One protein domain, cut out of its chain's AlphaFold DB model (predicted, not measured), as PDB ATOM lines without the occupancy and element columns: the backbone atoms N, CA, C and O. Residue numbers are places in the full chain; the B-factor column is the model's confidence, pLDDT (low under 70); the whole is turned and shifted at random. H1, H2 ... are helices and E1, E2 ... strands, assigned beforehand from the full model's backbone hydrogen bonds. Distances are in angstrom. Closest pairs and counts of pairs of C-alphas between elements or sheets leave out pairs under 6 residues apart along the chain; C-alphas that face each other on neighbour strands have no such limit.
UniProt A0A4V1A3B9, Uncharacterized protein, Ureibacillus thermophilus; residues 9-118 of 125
ATOM      1  N   LEU A   9     -16.527 -20.956  15.639       88.62
ATOM      2  CA  LEU A   9     -15.539 -21.892  15.115       88.62
ATOM      3  C   LEU A   9     -16.168 -22.634  13.943       88.62
ATOM      4  O   LEU A   9     -17.157 -23.345  14.110       88.62
ATOM      5  N   GLU A  10     -15.586 -22.454  12.768       89.25
ATOM      6  CA  GLU A  10     -16.007 -23.094  11.527       89.25
ATOM      7  C   GLU A  10     -14.907 -24.032  11.025       89.25
ATOM      8  O   GLU A  10     -13.791 -24.035  11.545       89.25
ATOM      9  N   THR A  11     -15.220 -24.896  10.059       89.38
ATOM     10  CA  THR A  11     -14.271 -25.893   9.545       89.38
ATOM     11  C   THR A  11     -14.266 -25.905   8.022       89.38
ATOM     12  O   THR A  11     -15.325 -25.952   7.401       89.38
ATOM     13  N   VAL A  12     -13.075 -25.911   7.426       89.31
ATOM     14  CA  VAL A  12     -12.847 -26.105   5.985       89.31
ATOM     15  C   VAL A  12     -11.733 -27.132   5.806       89.31
ATOM     16  O   VAL A  12     -10.679 -27.016   6.423       89.31
ATOM     17  N   ASP A  13     -11.984 -28.185   5.027       87.81
ATOM     18  CA  ASP A  13     -11.030 -29.281   4.784       87.81
ATOM     19  C   ASP A  13     -10.400 -29.874   6.066       87.81
ATOM     20  O   ASP A  13      -9.223 -30.224   6.109       87.81
ATOM     21  N   GLY A  14     -11.187 -29.961   7.147       87.94
ATOM     22  CA  GLY A  14     -10.738 -30.458   8.455       87.94
ATOM     23  C   GLY A  14      -9.951 -29.452   9.307       87.94
ATOM     24  O   GLY A  14      -9.628 -29.768  10.448       87.94
ATOM     25  N   LYS A  15      -9.676 -28.243   8.802       89.19
ATOM     26  CA  LYS A  15      -9.014 -27.152   9.536       89.19
ATOM     27  C   LYS A  15     -10.052 -26.243  10.192       89.19
ATOM     28  O   LYS A  15     -11.001 -25.823   9.528       89.19
ATOM     29  N   GLN A  16      -9.874 -25.930  11.475       91.81
ATOM     30  CA  GLN A  16     -10.766 -25.032  12.214       91.81
ATOM     31  C   GLN A  16     -10.336 -23.574  12.061       91.81
ATOM     32  O   GLN A  16      -9.144 -23.277  12.114       91.81
ATOM     33  N   PHE A  17     -11.289 -22.656  11.914       90.12
ATOM     34  CA  PHE A  17     -11.008 -21.223  11.850       90.12
ATOM     35  C   PHE A  17     -12.029 -20.387  12.625       90.12
ATOM     36  O   PHE A  17     -13.185 -20.777  12.792       90.12
ATOM     37  N   LYS A  18     -11.581 -19.223  13.103       89.00
ATOM     38  CA  LYS A  18     -12.388 -18.234  13.823       89.00
ATOM     39  C   LYS A  18     -13.091 -17.318  12.825       89.00
ATOM     40  O   LYS A  18     -12.438 -16.624  12.045       89.00
ATOM     41  N   SER A  19     -14.416 -17.249  12.891       84.44
ATOM     42  CA  SER A  19     -15.215 -16.288  12.127       84.44
ATOM     43  C   SER A  19     -16.044 -15.399  13.053       84.44
ATOM     44  O   SER A  19     -16.327 -15.736  14.204       84.44
ATOM     45  N   ARG A  20     -16.399 -14.202  12.576       71.31
ATOM     46  CA  ARG A  20     -17.206 -13.245  13.357       71.31
ATOM     47  C   ARG A  20     -18.704 -13.483  13.205       71.31
ATOM     48  O   ARG A  20     -19.470 -13.203  14.119       71.31
ATOM     49  N   TYR A  21     -19.105 -13.989  12.048       68.88
ATOM     50  CA  TYR A  21     -20.472 -14.333  11.694       68.88
ATOM     51  C   TYR A  21     -20.407 -15.577  10.821       68.88
ATOM     52  O   TYR A  21     -19.407 -15.776  10.131       68.88
ATOM     53  N   HIS A  22     -21.463 -16.386  10.848       65.00
ATOM     54  CA  HIS A  22     -21.574 -17.519   9.943       65.00
ATOM     55  C   HIS A  22     -21.763 -16.946   8.537       65.00
ATOM     56  O   HIS A  22     -22.852 -16.499   8.175       65.00
ATOM     57  N   ASP A  23     -20.665 -16.831   7.798       66.62
ATOM     58  CA  ASP A  23     -20.637 -16.099   6.535       66.62
ATOM     59  C   ASP A  23     -20.936 -17.072   5.393       66.62
ATOM     60  O   ASP A  23     -20.041 -17.549   4.694       66.62
ATOM     61  N   THR A  24     -22.220 -17.412   5.243       68.38
ATOM     62  CA  THR A  24     -22.715 -18.359   4.226       68.38
ATOM     63  C   THR A  24     -22.464 -17.889   2.795       68.38
ATOM     64  O   THR A  24     -22.557 -18.678   1.858       68.38
ATOM     65  N   GLU A  25     -22.137 -16.610   2.616       80.12
ATOM     66  CA  GLU A  25     -21.890 -15.984   1.317       80.12
ATOM     67  C   GLU A  25     -20.403 -15.972   0.932       80.12
ATOM     68  O   GLU A  25     -20.030 -15.463  -0.135       80.12
ATOM     69  N   ARG A  26     -19.543 -16.546   1.782       86.06
ATOM     70  CA  ARG A  26     -18.121 -16.733   1.503       86.06
ATOM     71  C   ARG A  26     -17.798 -18.168   1.146       86.06
ATOM     72  O   ARG A  26     -18.273 -19.125   1.746       86.06
ATOM     73  N   THR A  27     -16.924 -18.300   0.159       89.56
ATOM     74  CA  THR A  27     -16.253 -19.562  -0.145       89.56
ATOM     75  C   THR A  27     -14.875 -19.534   0.492       89.56
ATOM     76  O   THR A  27     -14.144 -18.555   0.330       89.56
ATOM     77  N   TYR A  28     -14.536 -20.601   1.207       90.69
ATOM     78  CA  TYR A  28     -13.261 -20.761   1.894       90.69
ATOM     79  C   TYR A  28     -12.389 -21.764   1.145       90.69
ATOM     80  O   TYR A  28     -12.888 -22.768   0.639       90.69
ATOM     81  N   PHE A  29     -11.088 -21.494   1.101       91.06
ATOM     82  CA  PHE A  29     -10.097 -22.356   0.468       91.06
ATOM     83  C   PHE A  29      -8.925 -22.561   1.423       91.06
ATOM     84  O   PHE A  29      -8.277 -21.589   1.822       91.06
ATOM     85  N   ALA A  30      -8.643 -23.814   1.776       91.06
ATOM     86  CA  ALA A  30      -7.427 -24.171   2.491       91.06
ATOM     87  C   ALA A  30      -6.263 -24.286   1.494       91.06
ATOM     88  O   ALA A  30      -6.281 -25.108   0.578       91.06
ATOM     89  N   LEU A  31      -5.241 -23.453   1.675       88.31
ATOM     90  CA  LEU A  31      -4.015 -23.484   0.882       88.31
ATOM     91  C   LEU A  31      -2.980 -24.422   1.527       88.31
ATOM     92  O   LEU A  31      -3.127 -24.853   2.680       88.31
ATOM     93  N   LYS A  32      -1.934 -24.776   0.768       77.19
ATOM     94  CA  LYS A  32      -0.918 -25.758   1.190       77.19
ATOM     95  C   LYS A  32      -0.026 -25.232   2.315       77.19
ATOM     96  O   LYS A  32       0.466 -26.018   3.113       77.19
ATOM     97  N   GLU A  33       0.138 -23.921   2.398       78.06
ATOM     98  CA  GLU A  33       1.064 -23.211   3.280       78.06
ATOM     99  C   GLU A  33       0.450 -22.875   4.649       78.06
ATOM    100  O   GLU A  33       0.855 -21.911   5.288       78.06
ATOM    101  N   ASP A  34      -0.555 -23.636   5.094       85.38
ATOM    102  CA  ASP A  34      -1.301 -23.349   6.327       85.38
ATOM    103  C   ASP A  34      -1.861 -21.928   6.382       85.38
ATOM    104  O   ASP A  34      -1.837 -21.230   7.397       85.38
ATOM    105  N   ILE A  35      -2.489 -21.569   5.267       89.94
ATOM    106  CA  ILE A  35      -3.329 -20.392   5.112       89.94
ATOM    107  C   ILE A  35      -4.732 -20.845   4.716       89.94
ATOM    108  O   ILE A  35      -4.902 -21.788   3.940       89.94
ATOM    109  N   ILE A  36      -5.743 -20.154   5.229       92.56
ATOM    110  CA  ILE A  36      -7.095 -20.192   4.671       92.56
ATOM    111  C   ILE A  36      -7.359 -18.824   4.059       92.56
ATOM    112  O   ILE A  36      -7.083 -17.798   4.680       92.56
ATOM    113  N   ILE A  37      -7.904 -18.805   2.848       92.69
ATOM    114  CA  ILE A  37      -8.444 -17.584   2.253       92.69
ATOM    115  C   ILE A  37      -9.950 -17.702   2.100       92.69
ATOM    116  O   ILE A  37     -10.475 -18.801   1.902       92.69
ATOM    117  N   SER A  38     -10.649 -16.574   2.166       91.12
ATOM    118  CA  SER A  38     -12.074 -16.536   1.860       91.12
ATOM    119  C   SER A  38     -12.417 -15.440   0.868       91.12
ATOM    120  O   SER A  38     -11.989 -14.294   0.998       91.12
ATOM    121  N   CYS A  39     -13.238 -15.799  -0.112       88.88
ATOM    122  CA  CYS A  39     -13.731 -14.896  -1.141       88.88
ATOM    123  C   CYS A  39     -15.248 -14.783  -1.003       88.88
ATOM    124  O   CYS A  39     -15.943 -15.797  -0.906       88.88
ATOM    125  N   SER A  40     -15.770 -13.560  -1.005       85.31
ATOM    126  CA  SER A  40     -17.214 -13.325  -1.066       85.31
ATOM    127  C   SER A  40     -17.655 -13.128  -2.510       85.31
ATOM    128  O   SER A  40     -16.906 -12.607  -3.332       85.31
ATOM    129  N   LYS A  41     -18.907 -13.481  -2.803       75.75
ATOM    130  CA  LYS A  41     -19.557 -13.093  -4.062       75.75
ATOM    131  C   LYS A  41     -19.950 -11.612  -4.106       75.75
ATOM    132  O   LYS A  41     -20.180 -11.096  -5.194       75.75
ATOM    133  N   TYR A  42     -20.039 -10.948  -2.951       78.00
ATOM    134  CA  TYR A  42     -20.559  -9.579  -2.835       78.00
ATOM    135  C   TYR A  42     -19.527  -8.556  -2.367       78.00
ATOM    136  O   TYR A  42     -19.748  -7.364  -2.540       78.00
ATOM    137  N   SER A  43     -18.409  -9.000  -1.788       76.44
ATOM    138  CA  SER A  43     -17.270  -8.128  -1.497       76.44
ATOM    139  C   SER A  43     -16.120  -8.455  -2.434       76.44
ATOM    140  O   SER A  43     -15.704  -9.612  -2.509       76.44
ATOM    141  N   SER A  44     -15.530  -7.439  -3.048       72.12
ATOM    142  CA  SER A  44     -14.314  -7.515  -3.865       72.12
ATOM    143  C   SER A  44     -13.040  -7.684  -3.018       72.12
ATOM    144  O   SER A  44     -11.978  -7.166  -3.352       72.12
ATOM    145  N   GLY A  45     -13.146  -8.427  -1.912       83.44
ATOM    146  CA  GLY A  45     -12.069  -8.638  -0.960       83.44
ATOM    147  C   GLY A  45     -11.851 -10.097  -0.569       83.44
ATOM    148  O   GLY A  45     -12.800 -10.881  -0.439       83.44
ATOM    149  N   ILE A  46     -10.580 -10.430  -0.363       89.94
ATOM    150  CA  ILE A  46     -10.071 -11.724   0.083       89.94
ATOM    151  C   ILE A  46      -9.681 -11.586   1.548       89.94
ATOM    152  O   ILE A  46      -8.784 -10.809   1.862       89.94
ATOM    153  N   LEU A  47     -10.315 -12.345   2.440       90.69
ATOM    154  CA  LEU A  47      -9.845 -12.439   3.825       90.69
ATOM    155  C   LEU A  47      -8.772 -13.515   3.919       90.69
ATOM    156  O   LEU A  47      -8.875 -14.549   3.259       90.69
ATOM    157  N   VAL A  48      -7.779 -13.286   4.769       90.38
ATOM    158  CA  VAL A  48      -6.651 -14.185   4.983       90.38
ATOM    159  C   VAL A  48      -6.614 -14.597   6.447       90.38
ATOM    160  O   VAL A  48      -6.667 -13.762   7.355       90.38
ATOM    161  N   PHE A  49      -6.499 -15.899   6.668       91.62
ATOM    162  CA  PHE A  49      -6.401 -16.511   7.981       91.62
ATOM    163  C   PHE A  49      -5.135 -17.357   8.049       91.62
ATOM    164  O   PHE A  49      -4.824 -18.085   7.103       91.62
ATOM    165  N   ALA A  50      -4.440 -17.294   9.176       90.81
ATOM    166  CA  ALA A  50      -3.272 -18.120   9.449       90.81
ATOM    167  C   ALA A  50      -3.465 -18.873  10.760       90.81
ATOM    168  O   ALA A  50      -4.165 -18.403  11.659       90.81
ATOM    169  N   ARG A  51      -2.848 -20.051  10.841       91.00
ATOM    170  CA  ARG A  51      -2.856 -20.884  12.041       91.00
ATOM    171  C   ARG A  51      -2.218 -20.139  13.220       91.00
ATOM    172  O   ARG A  51      -1.126 -19.591  13.080       91.00
ATOM    173  N   ASP A  52      -2.904 -20.132  14.358       85.62
ATOM    174  CA  ASP A  52      -2.394 -19.622  15.628       85.62
ATOM    175  C   ASP A  52      -1.741 -20.728  16.480       85.62
ATOM    176  O   ASP A  52      -1.579 -21.871  16.050       85.62
ATOM    177  N   GLU A  53      -1.314 -20.373  17.692       87.31
ATOM    178  CA  GLU A  53      -0.638 -21.286  18.624       87.31
ATOM    179  C   GLU A  53      -1.532 -22.446  19.101       87.31
ATOM    180  O   GLU A  53      -1.009 -23.478  19.522       87.31
ATOM    181  N   ASP A  54      -2.858 -22.311  18.985       88.25
ATOM    182  CA  ASP A  54      -3.851 -23.309  19.394       88.25
ATOM    183  C   ASP A  54      -4.276 -24.230  18.230       88.25
ATOM    184  O   ASP A  54      -5.254 -24.970  18.350       88.25
ATOM    185  N   ASP A  55      -3.567 -24.189  17.094       88.06
ATOM    186  CA  ASP A  55      -3.905 -24.910  15.855       88.06
ATOM    187  C   ASP A  55      -5.251 -24.471  15.232       88.06
ATOM    188  O   ASP A  55      -5.852 -25.172  14.412       88.06
ATOM    189  N   VAL A  56      -5.723 -23.267  15.583       91.25
ATOM    190  CA  VAL A  56      -6.934 -22.657  15.026       91.25
ATOM    191  C   VAL A  56      -6.544 -21.496  14.118       91.25
ATOM    192  O   VAL A  56      -5.691 -20.676  14.427       91.25
ATOM    193  N   PHE A  57      -7.177 -21.385  12.960       91.81
ATOM    194  CA  PHE A  57      -6.873 -20.308  12.028       91.81
ATOM    195  C   PHE A  57      -7.590 -19.020  12.449       91.81
ATOM    196  O   PHE A  57      -8.817 -18.992  12.550       91.81
ATOM    197  N   ASP A  58      -6.839 -17.941  12.676       90.44
ATOM    198  CA  ASP A  58      -7.381 -16.613  12.987       90.44
ATOM    199  C   ASP A  58      -7.167 -15.651  11.817       90.44
ATOM    200  O   ASP A  58      -6.223 -15.773  11.036       90.44
ATOM    201  N   TYR A  59      -8.063 -14.675  11.693       89.25
ATOM    202  CA  TYR A  59      -7.975 -13.624  10.688       89.25
ATOM    203  C   TYR A  59      -6.721 -12.782  10.928       89.25
ATOM    204  O   TYR A  59      -6.575 -12.170  11.992       89.25
ATOM    205  N   ILE A  60      -5.859 -12.683   9.921       86.94
ATOM    206  CA  ILE A  60      -4.615 -11.906   9.988       86.94
ATOM    207  C   ILE A  60      -4.618 -10.677   9.085       86.94
ATOM    208  O   ILE A  60      -3.728  -9.835   9.217       86.94
ATOM    209  N   GLY A  61      -5.598 -10.557   8.194       86.38
ATOM    210  CA  GLY A  61      -5.655  -9.470   7.232       86.38
ATOM    211  C   GLY A  61      -6.574  -9.751   6.057       86.38
ATOM    212  O   GLY A  61      -7.194 -10.811   5.965       86.38
ATOM    213  N   ASP A  62      -6.642  -8.798   5.143       86.44
ATOM    214  CA  ASP A  62      -7.394  -8.914   3.908       86.44
ATOM    215  C   ASP A  62      -6.779  -8.093   2.779       86.44
ATOM    216  O   ASP A  62      -5.967  -7.195   2.995       86.44
ATOM    217  N   ILE A  63      -7.181  -8.441   1.563       85.88
ATOM    218  CA  ILE A  63      -6.944  -7.656   0.360       85.88
ATOM    219  C   ILE A  63      -8.314  -7.211  -0.126       85.88
ATOM    220  O   ILE A  63      -9.133  -8.068  -0.445       85.88
ATOM    221  N   GLN A  64      -8.577  -5.912  -0.200       83.62
ATOM    222  CA  GLN A  64      -9.810  -5.352  -0.749       83.62
ATOM    223  C   GLN A  64      -9.508  -4.600  -2.034       83.62
ATOM    224  O   GLN A  64      -8.517  -3.884  -2.130       83.62
ATOM    225  N   ILE A  65     -10.366  -4.775  -3.030       80.75
ATOM    226  CA  ILE A  65     -10.311  -4.026  -4.278       80.75
ATOM    227  C   ILE A  65     -11.557  -3.157  -4.315       80.75
ATOM    228  O   ILE A  65     -12.668  -3.690  -4.372       80.75
ATOM    229  N   ASP A  66     -11.375  -1.845  -4.293       72.94
ATOM    230  CA  ASP A  66     -12.476  -0.895  -4.408       72.94
ATOM    231  C   ASP A  66     -12.299   0.004  -5.634       72.94
ATOM    232  O   ASP A  66     -11.194   0.236  -6.140       72.94
ATOM    233  N   LYS A  67     -13.426   0.485  -6.147       62.03
ATOM    234  CA  LYS A  67     -13.501   1.486  -7.199       62.03
ATOM    235  C   LYS A  67     -14.272   2.681  -6.654       62.03
ATOM    236  O   LYS A  67     -15.437   2.878  -6.997       62.03
ATOM    237  N   GLU A  68     -13.610   3.463  -5.810       59.50
ATOM    238  CA  GLU A  68     -14.212   4.665  -5.230       59.50
ATOM    239  C   GLU A  68     -14.310   5.811  -6.256       59.50
ATOM    240  O   GLU A  68     -15.312   6.525  -6.283       59.50
ATOM    241  N   ASP A  69     -13.338   5.921  -7.173       62.72
ATOM    242  CA  ASP A  69     -13.231   7.023  -8.138       62.72
ATOM    243  C   ASP A  69     -13.312   6.591  -9.616       62.72
ATOM    244  O   ASP A  69     -12.889   5.509 -10.037       62.72
ATOM    245  N   ILE A  70     -13.831   7.488 -10.465       69.69
ATOM    246  CA  ILE A  70     -13.896   7.271 -11.918       69.69
ATOM    247  C   ILE A  70     -12.474   7.268 -12.496       69.69
ATOM    248  O   ILE A  70     -11.832   8.307 -12.615       69.69
ATOM    249  N   GLY A  71     -12.016   6.093 -12.929       64.50
ATOM    250  CA  GLY A  71     -10.731   5.910 -13.610       64.50
ATOM    251  C   GLY A  71      -9.581   5.475 -12.700       64.50
ATOM    252  O   GLY A  71      -8.487   5.224 -13.208       64.50
ATOM    253  N   LEU A  72      -9.826   5.328 -11.396       62.00
ATOM    254  CA  LEU A  72      -8.882   4.745 -10.447       62.00
ATOM    255  C   LEU A  72      -9.457   3.449  -9.869       62.00
ATOM    256  O   LEU A  72     -10.666   3.275  -9.740       62.00
ATOM    257  N   THR A  73      -8.587   2.493  -9.582       69.81
ATOM    258  CA  THR A  73      -8.918   1.280  -8.832       69.81
ATOM    259  C   THR A  73      -7.921   1.165  -7.702       69.81
ATOM    260  O   THR A  73      -6.714   1.248  -7.933       69.81
ATOM    261  N   GLU A  74      -8.422   0.995  -6.491       69.44
ATOM    262  CA  GLU A  74      -7.603   0.965  -5.293       69.44
ATOM    263  C   GLU A  74      -7.538  -0.458  -4.760       69.44
ATOM    264  O   GLU A  74      -8.547  -1.159  -4.671       69.44
ATOM    265  N   ILE A  75      -6.323  -0.896  -4.445       74.88
ATOM    266  CA  ILE A  75      -6.077  -2.154  -3.756       74.88
ATOM    267  C   ILE A  75      -5.611  -1.815  -2.352       74.88
ATOM    268  O   ILE A  75      -4.535  -1.247  -2.156       74.88
ATOM    269  N   TYR A  76      -6.429  -2.195  -1.386       74.88
ATOM    270  CA  TYR A  76      -6.148  -2.092   0.029       74.88
ATOM    271  C   TYR A  76      -5.620  -3.425   0.536       74.88
ATOM    272  O   TYR A  76      -6.206  -4.474   0.273       74.88
ATOM    273  N   ILE A  77      -4.509  -3.388   1.259       79.38
ATOM    274  CA  ILE A  77      -3.935  -4.543   1.940       79.38
ATOM    275  C   ILE A  77      -3.903  -4.210   3.426       79.38
ATOM    276  O   ILE A  77      -3.143  -3.343   3.861       79.38
ATOM    277  N   HIS A  78      -4.726  -4.913   4.194       78.75
ATOM    278  CA  HIS A  78      -4.829  -4.769   5.640       78.75
ATOM    279  C   HIS A  78      -4.190  -5.979   6.309       78.75
ATOM    280  O   HIS A  78      -4.449  -7.117   5.917       78.75
ATOM    281  N   SER A  79      -3.371  -5.773   7.338       79.81
ATOM    282  CA  SER A  79      -2.815  -6.881   8.113       79.81
ATOM    283  C   SER A  79      -2.512  -6.498   9.557       79.81
ATOM    284  O   SER A  79      -2.238  -5.346   9.884       79.81
ATOM    285  N   ARG A  80      -2.494  -7.499  10.446       73.94
ATOM    286  CA  ARG A  80      -2.038  -7.348  11.839       73.94
ATOM    287  C   ARG A  80      -0.526  -7.089  11.969       73.94
ATOM    288  O   ARG A  80      -0.056  -6.916  13.090       73.94
ATOM    289  N   GLY A  81       0.213  -7.024  10.860       69.00
ATOM    290  CA  GLY A  81       1.581  -6.515  10.826       69.00
ATOM    291  C   GLY A  81       2.289  -6.825   9.510       69.00
ATOM    292  O   GLY A  81       2.862  -7.901   9.349       69.00
ATOM    293  N   ILE A  82       2.294  -5.869   8.579       70.44
ATOM    294  CA  ILE A  82       3.037  -5.985   7.319       70.44
ATOM    295  C   ILE A  82       4.507  -5.661   7.598       70.44
ATOM    296  O   ILE A  82       4.850  -4.524   7.924       70.44
ATOM    297  N   GLN A  83       5.374  -6.667   7.474       66.00
ATOM    298  CA  GLN A  83       6.826  -6.504   7.632       66.00
ATOM    299  C   GLN A  83       7.527  -6.179   6.309       66.00
ATOM    300  O   GLN A  83       8.535  -5.477   6.287       66.00
ATOM    301  N   SER A  84       6.997  -6.692   5.200       64.12
ATOM    302  CA  SER A  84       7.539  -6.453   3.866       64.12
ATOM    303  C   SER A  84       6.430  -6.489   2.821       64.12
ATOM    304  O   SER A  84       5.450  -7.220   2.967       64.12
ATOM    305  N   LEU A  85       6.598  -5.691   1.768       68.00
ATOM    306  CA  LEU A  85       5.784  -5.729   0.558       68.00
ATOM    307  C   LEU A  85       6.723  -5.913  -0.632       68.00
ATOM    308  O   LEU A  85       7.659  -5.134  -0.809       68.00
ATOM    309  N   GLN A  86       6.466  -6.933  -1.448       59.72
ATOM    310  CA  GLN A  86       7.242  -7.204  -2.652       59.72
ATOM    311  C   GLN A  86       6.357  -7.041  -3.887       59.72
ATOM    312  O   GLN A  86       5.375  -7.759  -4.062       59.72
ATOM    313  N   LEU A  87       6.732  -6.113  -4.764       60.03
ATOM    314  CA  LEU A  87       6.191  -6.014  -6.117       60.03
ATOM    315  C   LEU A  87       7.134  -6.775  -7.056       60.03
ATOM    316  O   LEU A  87       8.351  -6.588  -6.998       60.03
ATOM    317  N   ASN A  88       6.597  -7.679  -7.874       58.94
ATOM    318  CA  ASN A  88       7.412  -8.597  -8.668       58.94
ATOM    319  C   ASN A  88       7.613  -8.079 -10.103       58.94
ATOM    320  O   ASN A  88       6.654  -8.031 -10.865       58.94
ATOM    321  N   HIS A  89       8.837  -7.650 -10.429       48.06
ATOM    322  CA  HIS A  89       9.725  -8.096 -11.524       48.06
ATOM    323  C   HIS A  89      10.812  -7.030 -11.732       48.06
ATOM    324  O   HIS A  89      10.507  -5.888 -12.063       48.06
ATOM    325  N   SER A  90      12.080  -7.435 -11.583       43.28
ATOM    326  CA  SER A  90      13.328  -6.726 -11.953       43.28
ATOM    327  C   SER A  90      13.632  -5.344 -11.349       43.28
ATOM    328  O   SER A  90      14.809  -5.048 -11.184       43.28
ATOM    329  N   ASP A  91      12.638  -4.561 -10.932       45.03
ATOM    330  CA  ASP A  91      12.817  -3.277 -10.254       45.03
ATOM    331  C   ASP A  91      12.119  -3.327  -8.894       45.03
ATOM    332  O   ASP A  91      10.908  -3.149  -8.755       45.03
ATOM    333  N   HIS A  92      12.896  -3.642  -7.862       43.44
ATOM    334  CA  HIS A  92      12.393  -3.722  -6.500       43.44
ATOM    335  C   HIS A  92      12.070  -2.324  -5.968       43.44
ATOM    336  O   HIS A  92      12.975  -1.551  -5.657       43.44
ATOM    337  N   LEU A  93      10.788  -2.032  -5.742       46.06
ATOM    338  CA  LEU A  93      10.410  -1.055  -4.725       46.06
ATOM    339  C   LEU A  93      10.363  -1.786  -3.375       46.06
ATOM    340  O   LEU A  93       9.315  -2.250  -2.931       46.06
ATOM    341  N   GLY A  94      11.529  -1.983  -2.759       47.78
ATOM    342  CA  GLY A  94      11.622  -2.588  -1.433       47.78
ATOM    343  C   GLY A  94      11.194  -1.588  -0.365       47.78
ATOM    344  O   GLY A  94      12.009  -0.781   0.075       47.78
ATOM    345  N   ILE A  95       9.935  -1.640   0.073       57.84
ATOM    346  CA  ILE A  95       9.501  -0.919   1.274       57.84
ATOM    347  C   ILE A  95       9.729  -1.855   2.463       57.84
ATOM    348  O   ILE A  95       8.956  -2.781   2.699       57.84
ATOM    349  N   THR A  96      10.835  -1.640   3.178       47.38
ATOM    350  CA  THR A  96      11.109  -2.302   4.462       47.38
ATOM    351  C   THR A  96      10.735  -1.343   5.578       47.38
ATOM    352  O   THR A  96      11.252  -0.226   5.621       47.38
ATOM    353  N   VAL A  97       9.849  -1.766   6.475       56.56
ATOM    354  CA  VAL A  97       9.451  -0.953   7.625       56.56
ATOM    355  C   VAL A  97      10.107  -1.522   8.875       56.56
ATOM    356  O   VAL A  97       9.844  -2.656   9.264       56.56
ATOM    357  N   ASN A  98      11.009  -0.742   9.472       45.62
ATOM    358  CA  ASN A  98      11.738  -1.139  10.672       45.62
ATOM    359  C   ASN A  98      10.996  -0.679  11.932       45.62
ATOM    360  O   ASN A  98      10.546   0.462  12.014       45.62
ATOM    361  N   ASN A  99      10.966  -1.560  12.931       49.75
ATOM    362  CA  ASN A  99      10.464  -1.383  14.302       49.75
ATOM    363  C   ASN A  99       8.946  -1.220  14.489       49.75
ATOM    364  O   ASN A  99       8.446  -1.740  15.481       49.75
ATOM    365  N   ASP A 100       8.213  -0.624  13.547       59.75
ATOM    366  CA  ASP A 100       6.749  -0.513  13.612       59.75
ATOM    367  C   ASP A 100       6.114  -1.158  12.375       59.75
ATOM    368  O   ASP A 100       6.204  -0.637  11.270       59.75
ATOM    369  N   SER A 101       5.474  -2.318  12.530       60.03
ATOM    370  CA  SER A 101       4.768  -2.976  11.423       60.03
ATOM    371  C   SER A 101       3.643  -2.087  10.872       60.03
ATOM    372  O   SER A 101       2.842  -1.572  11.660       60.03
ATOM    373  N   LEU A 102       3.519  -1.955   9.544       68.25
ATOM    374  CA  LEU A 102       2.373  -1.256   8.945       68.25
ATOM    375  C   LEU A 102       1.093  -2.062   9.170       68.25
ATOM    376  O   LEU A 102       1.102  -3.293   9.083       68.25
ATOM    377  N   LYS A 103      -0.007  -1.358   9.436       67.69
ATOM    378  CA  LYS A 103      -1.343  -1.965   9.501       67.69
ATOM    379  C   LYS A 103      -2.015  -1.992   8.132       67.69
ATOM    380  O   LYS A 103      -2.633  -2.993   7.784       67.69
ATOM    381  N   ASP A 104      -1.814  -0.929   7.355       67.50
ATOM    382  CA  ASP A 104      -2.538  -0.677   6.115       67.50
ATOM    383  C   ASP A 104      -1.572  -0.220   5.012       67.50
ATOM    384  O   ASP A 104      -0.663   0.583   5.252       67.50
ATOM    385  N   VAL A 105      -1.774  -0.731   3.797       71.88
ATOM    386  CA  VAL A 105      -1.116  -0.280   2.565       71.88
ATOM    387  C   VAL A 105      -2.181  -0.097   1.490       71.88
ATOM    388  O   VAL A 105      -2.951  -1.017   1.222       71.88
ATOM    389  N   THR A 106      -2.174   1.057   0.824       62.09
ATOM    390  CA  THR A 106      -3.048   1.338  -0.323       62.09
ATOM    391  C   THR A 106      -2.210   1.502  -1.583       62.09
ATOM    392  O   THR A 106      -1.250   2.273  -1.611       62.09
ATOM    393  N   ILE A 107      -2.581   0.782  -2.639       68.31
ATOM    394  CA  ILE A 107      -1.983   0.887  -3.971       68.31
ATOM    395  C   ILE A 107      -3.049   1.426  -4.921       68.31
ATOM    396  O   ILE A 107      -4.085   0.794  -5.121       68.31
ATOM    397  N   GLN A 108      -2.780   2.574  -5.539       62.44
ATOM    398  CA  GLN A 108      -3.660   3.160  -6.547       62.44
ATOM    399  C   GLN A 108      -3.227   2.736  -7.948       62.44
ATOM    400  O   GLN A 108      -2.063   2.879  -8.332       62.44
ATOM    401  N   ILE A 109      -4.180   2.233  -8.728       61.34
ATOM    402  CA  ILE A 109      -3.972   1.804 -10.106       61.34
ATOM    403  C   ILE A 109      -4.798   2.695 -11.030       61.34
ATOM    404  O   ILE A 109      -6.022   2.760 -10.937       61.34
ATOM    405  N   ASP A 110      -4.117   3.338 -11.972       66.00
ATOM    406  CA  ASP A 110      -4.746   4.057 -13.077       66.00
ATOM    407  C   ASP A 110      -5.406   3.054 -14.043       66.00
ATOM    408  O   ASP A 110      -4.742   2.197 -14.639       66.00
ATOM    409  N   GLU A 111      -6.729   3.139 -14.191       63.91
ATOM    410  CA  GLU A 111      -7.524   2.213 -14.998       63.91
ATOM    411  C   GLU A 111      -7.184   2.308 -16.497       63.91
ATOM    412  O   GLU A 111      -7.226   1.307 -17.220       63.91
ATOM    413  N   ALA A 112      -6.844   3.501 -16.990       67.25
ATOM    414  CA  ALA A 112      -6.505   3.701 -18.393       67.25
ATOM    415  C   ALA A 112      -5.132   3.099 -18.713       67.25
ATOM    416  O   ALA A 112      -4.988   2.407 -19.724       67.25
ATOM    417  N   LYS A 113      -4.145   3.294 -17.831       61.25
ATOM    418  CA  LYS A 113      -2.810   2.696 -17.974       61.25
ATOM    419  C   LYS A 113      -2.836   1.185 -17.774       61.25
ATOM    420  O   LYS A 113      -2.214   0.475 -18.556       61.25
ATOM    421  N   SER A 114      -3.595   0.661 -16.809       61.12
ATOM    422  CA  SER A 114      -3.687  -0.794 -16.587       61.12
ATOM    423  C   SER A 114      -4.240  -1.539 -17.805       61.12
ATOM    424  O   SER A 114      -3.761  -2.620 -18.149       61.12
ATOM    425  N   LYS A 115      -5.187  -0.936 -18.535       62.28
ATOM    426  CA  LYS A 115      -5.716  -1.493 -19.790       62.28
ATOM    427  C   LYS A 115      -4.679  -1.552 -20.914       62.28
ATOM    428  O   LYS A 115      -4.808  -2.429 -21.763       62.28
ATOM    429  N   GLN A 116      -3.663  -0.687 -20.915       58.75
ATOM    430  CA  GLN A 116      -2.560  -0.728 -21.889       58.75
ATOM    431  C   GLN A 116      -1.621  -1.918 -21.638       58.75
ATOM    432  O   GLN A 116      -1.052  -2.465 -22.576       58.75
ATOM    433  N   PHE A 117      -1.520  -2.392 -20.391       55.03
ATOM    434  CA  PHE A 117      -0.732  -3.580 -20.042       55.03
ATOM    435  C   PHE A 117      -1.396  -4.911 -20.434       55.03
ATOM    436  O   PHE A 117      -0.762  -5.957 -20.315       55.03
ATOM    437  N   LYS A 118      -2.631  -4.898 -20.961       52.12
ATOM    438  CA  LYS A 118      -3.336  -6.105 -21.436       52.12
ATOM    439  C   LYS A 118      -2.653  -6.817 -22.609       52.12
ATOM    440  O   LYS A 118      -3.023  -7.949 -22.905       52.12
TER     441      LYS A 118
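What this domain is: This is residues 9 to 118 of the 125 residues of an uncharacterized protein of Ureibacillus thermophilus (UniProt A0A4V1A3B9). A twisted sheet of six strands, E3 to E8, has a small crossed hairpin, E1 and E2, over part of one face, so that the two make a partial sandwich at one end while E7 and E8 are uncovered by the hairpin. A long loop, residues 83 to 101, joins E7 to E8, and the short helix H1 follows E8 at the other end. The printed part has 110 residues, with eight named strands and then one named helix, and its class is mostly strand. The large sheet has the order E3, E4, E5, E6, E7, E8, antiparallel throughout. The whole is only just loose, close to compact, with a radius of gyration of the C-alphas of 16.2 A and spans of 43 by 36 by 23 A.

How they stand to each other: Begin with E1, residues 9 to 12, and E2, residues 15 to 19, an antiparallel hairpin in which N 10 and O 17 are 2.9 A apart. Next come E3, residues 26 to 30, E4, 35 to 40, E5, 45 to 51, E6, 57 to 66, E7, 72 to 82, and E8, 102 to 110. They form a meander, each strand the antiparallel neighbour of the one before. Look for its pairs within hydrogen-bond range: N 27 and O 39, 2.9 A; N 36 and O 49, 2.9 A; N 46 and O 63, 2.8 A; N 64 and O 76, 2.8 A; N 77 and O 105, 2.8 A. The two sheets form a sandwich, two sheets face to face, with their strands at 82 degrees. The closest C-alphas of E2 and E6 are those of Phe 17 and Phe 57, 4.2 A apart. E1 and E2 are apart from E7 and E8. H1, residues 111 to 118, only grazes the large sheet, with its residues 111 to 114. In H1, 2 of 4 O i to N i+4 pairs are within hydrogen-bond range.

Where its parts are: Find C-alpha 9 at (-15.539, -21.892, 15.115), where E1 begins. E5 runs 20.1 A from first to last C-alpha. E6 runs 26.0 A and bends by 51 degrees at residue 60. E7 starts at C-alpha 72, (-8.882, 4.745, -10.447), runs 23.9 A and bends by 100 degrees at residue 79. E8 runs 23.7 A, and H1 ends at C-alpha 118, (-3.336, -6.105, -21.436).

The domain as a whole: The two C-alphas farthest apart, those of Asp 54 and Gln 116, are 47.1 A apart. The printed part has no cut. The link E7 to E8 is long, and in it residues 84 to 85 pair with 95 to 96, antiparallel. The mean pLDDT of the printed part is 74.2; look for values under 70 at residues 21 to 24, 67 to 74, 81, 83 to 104 and 106 to 118.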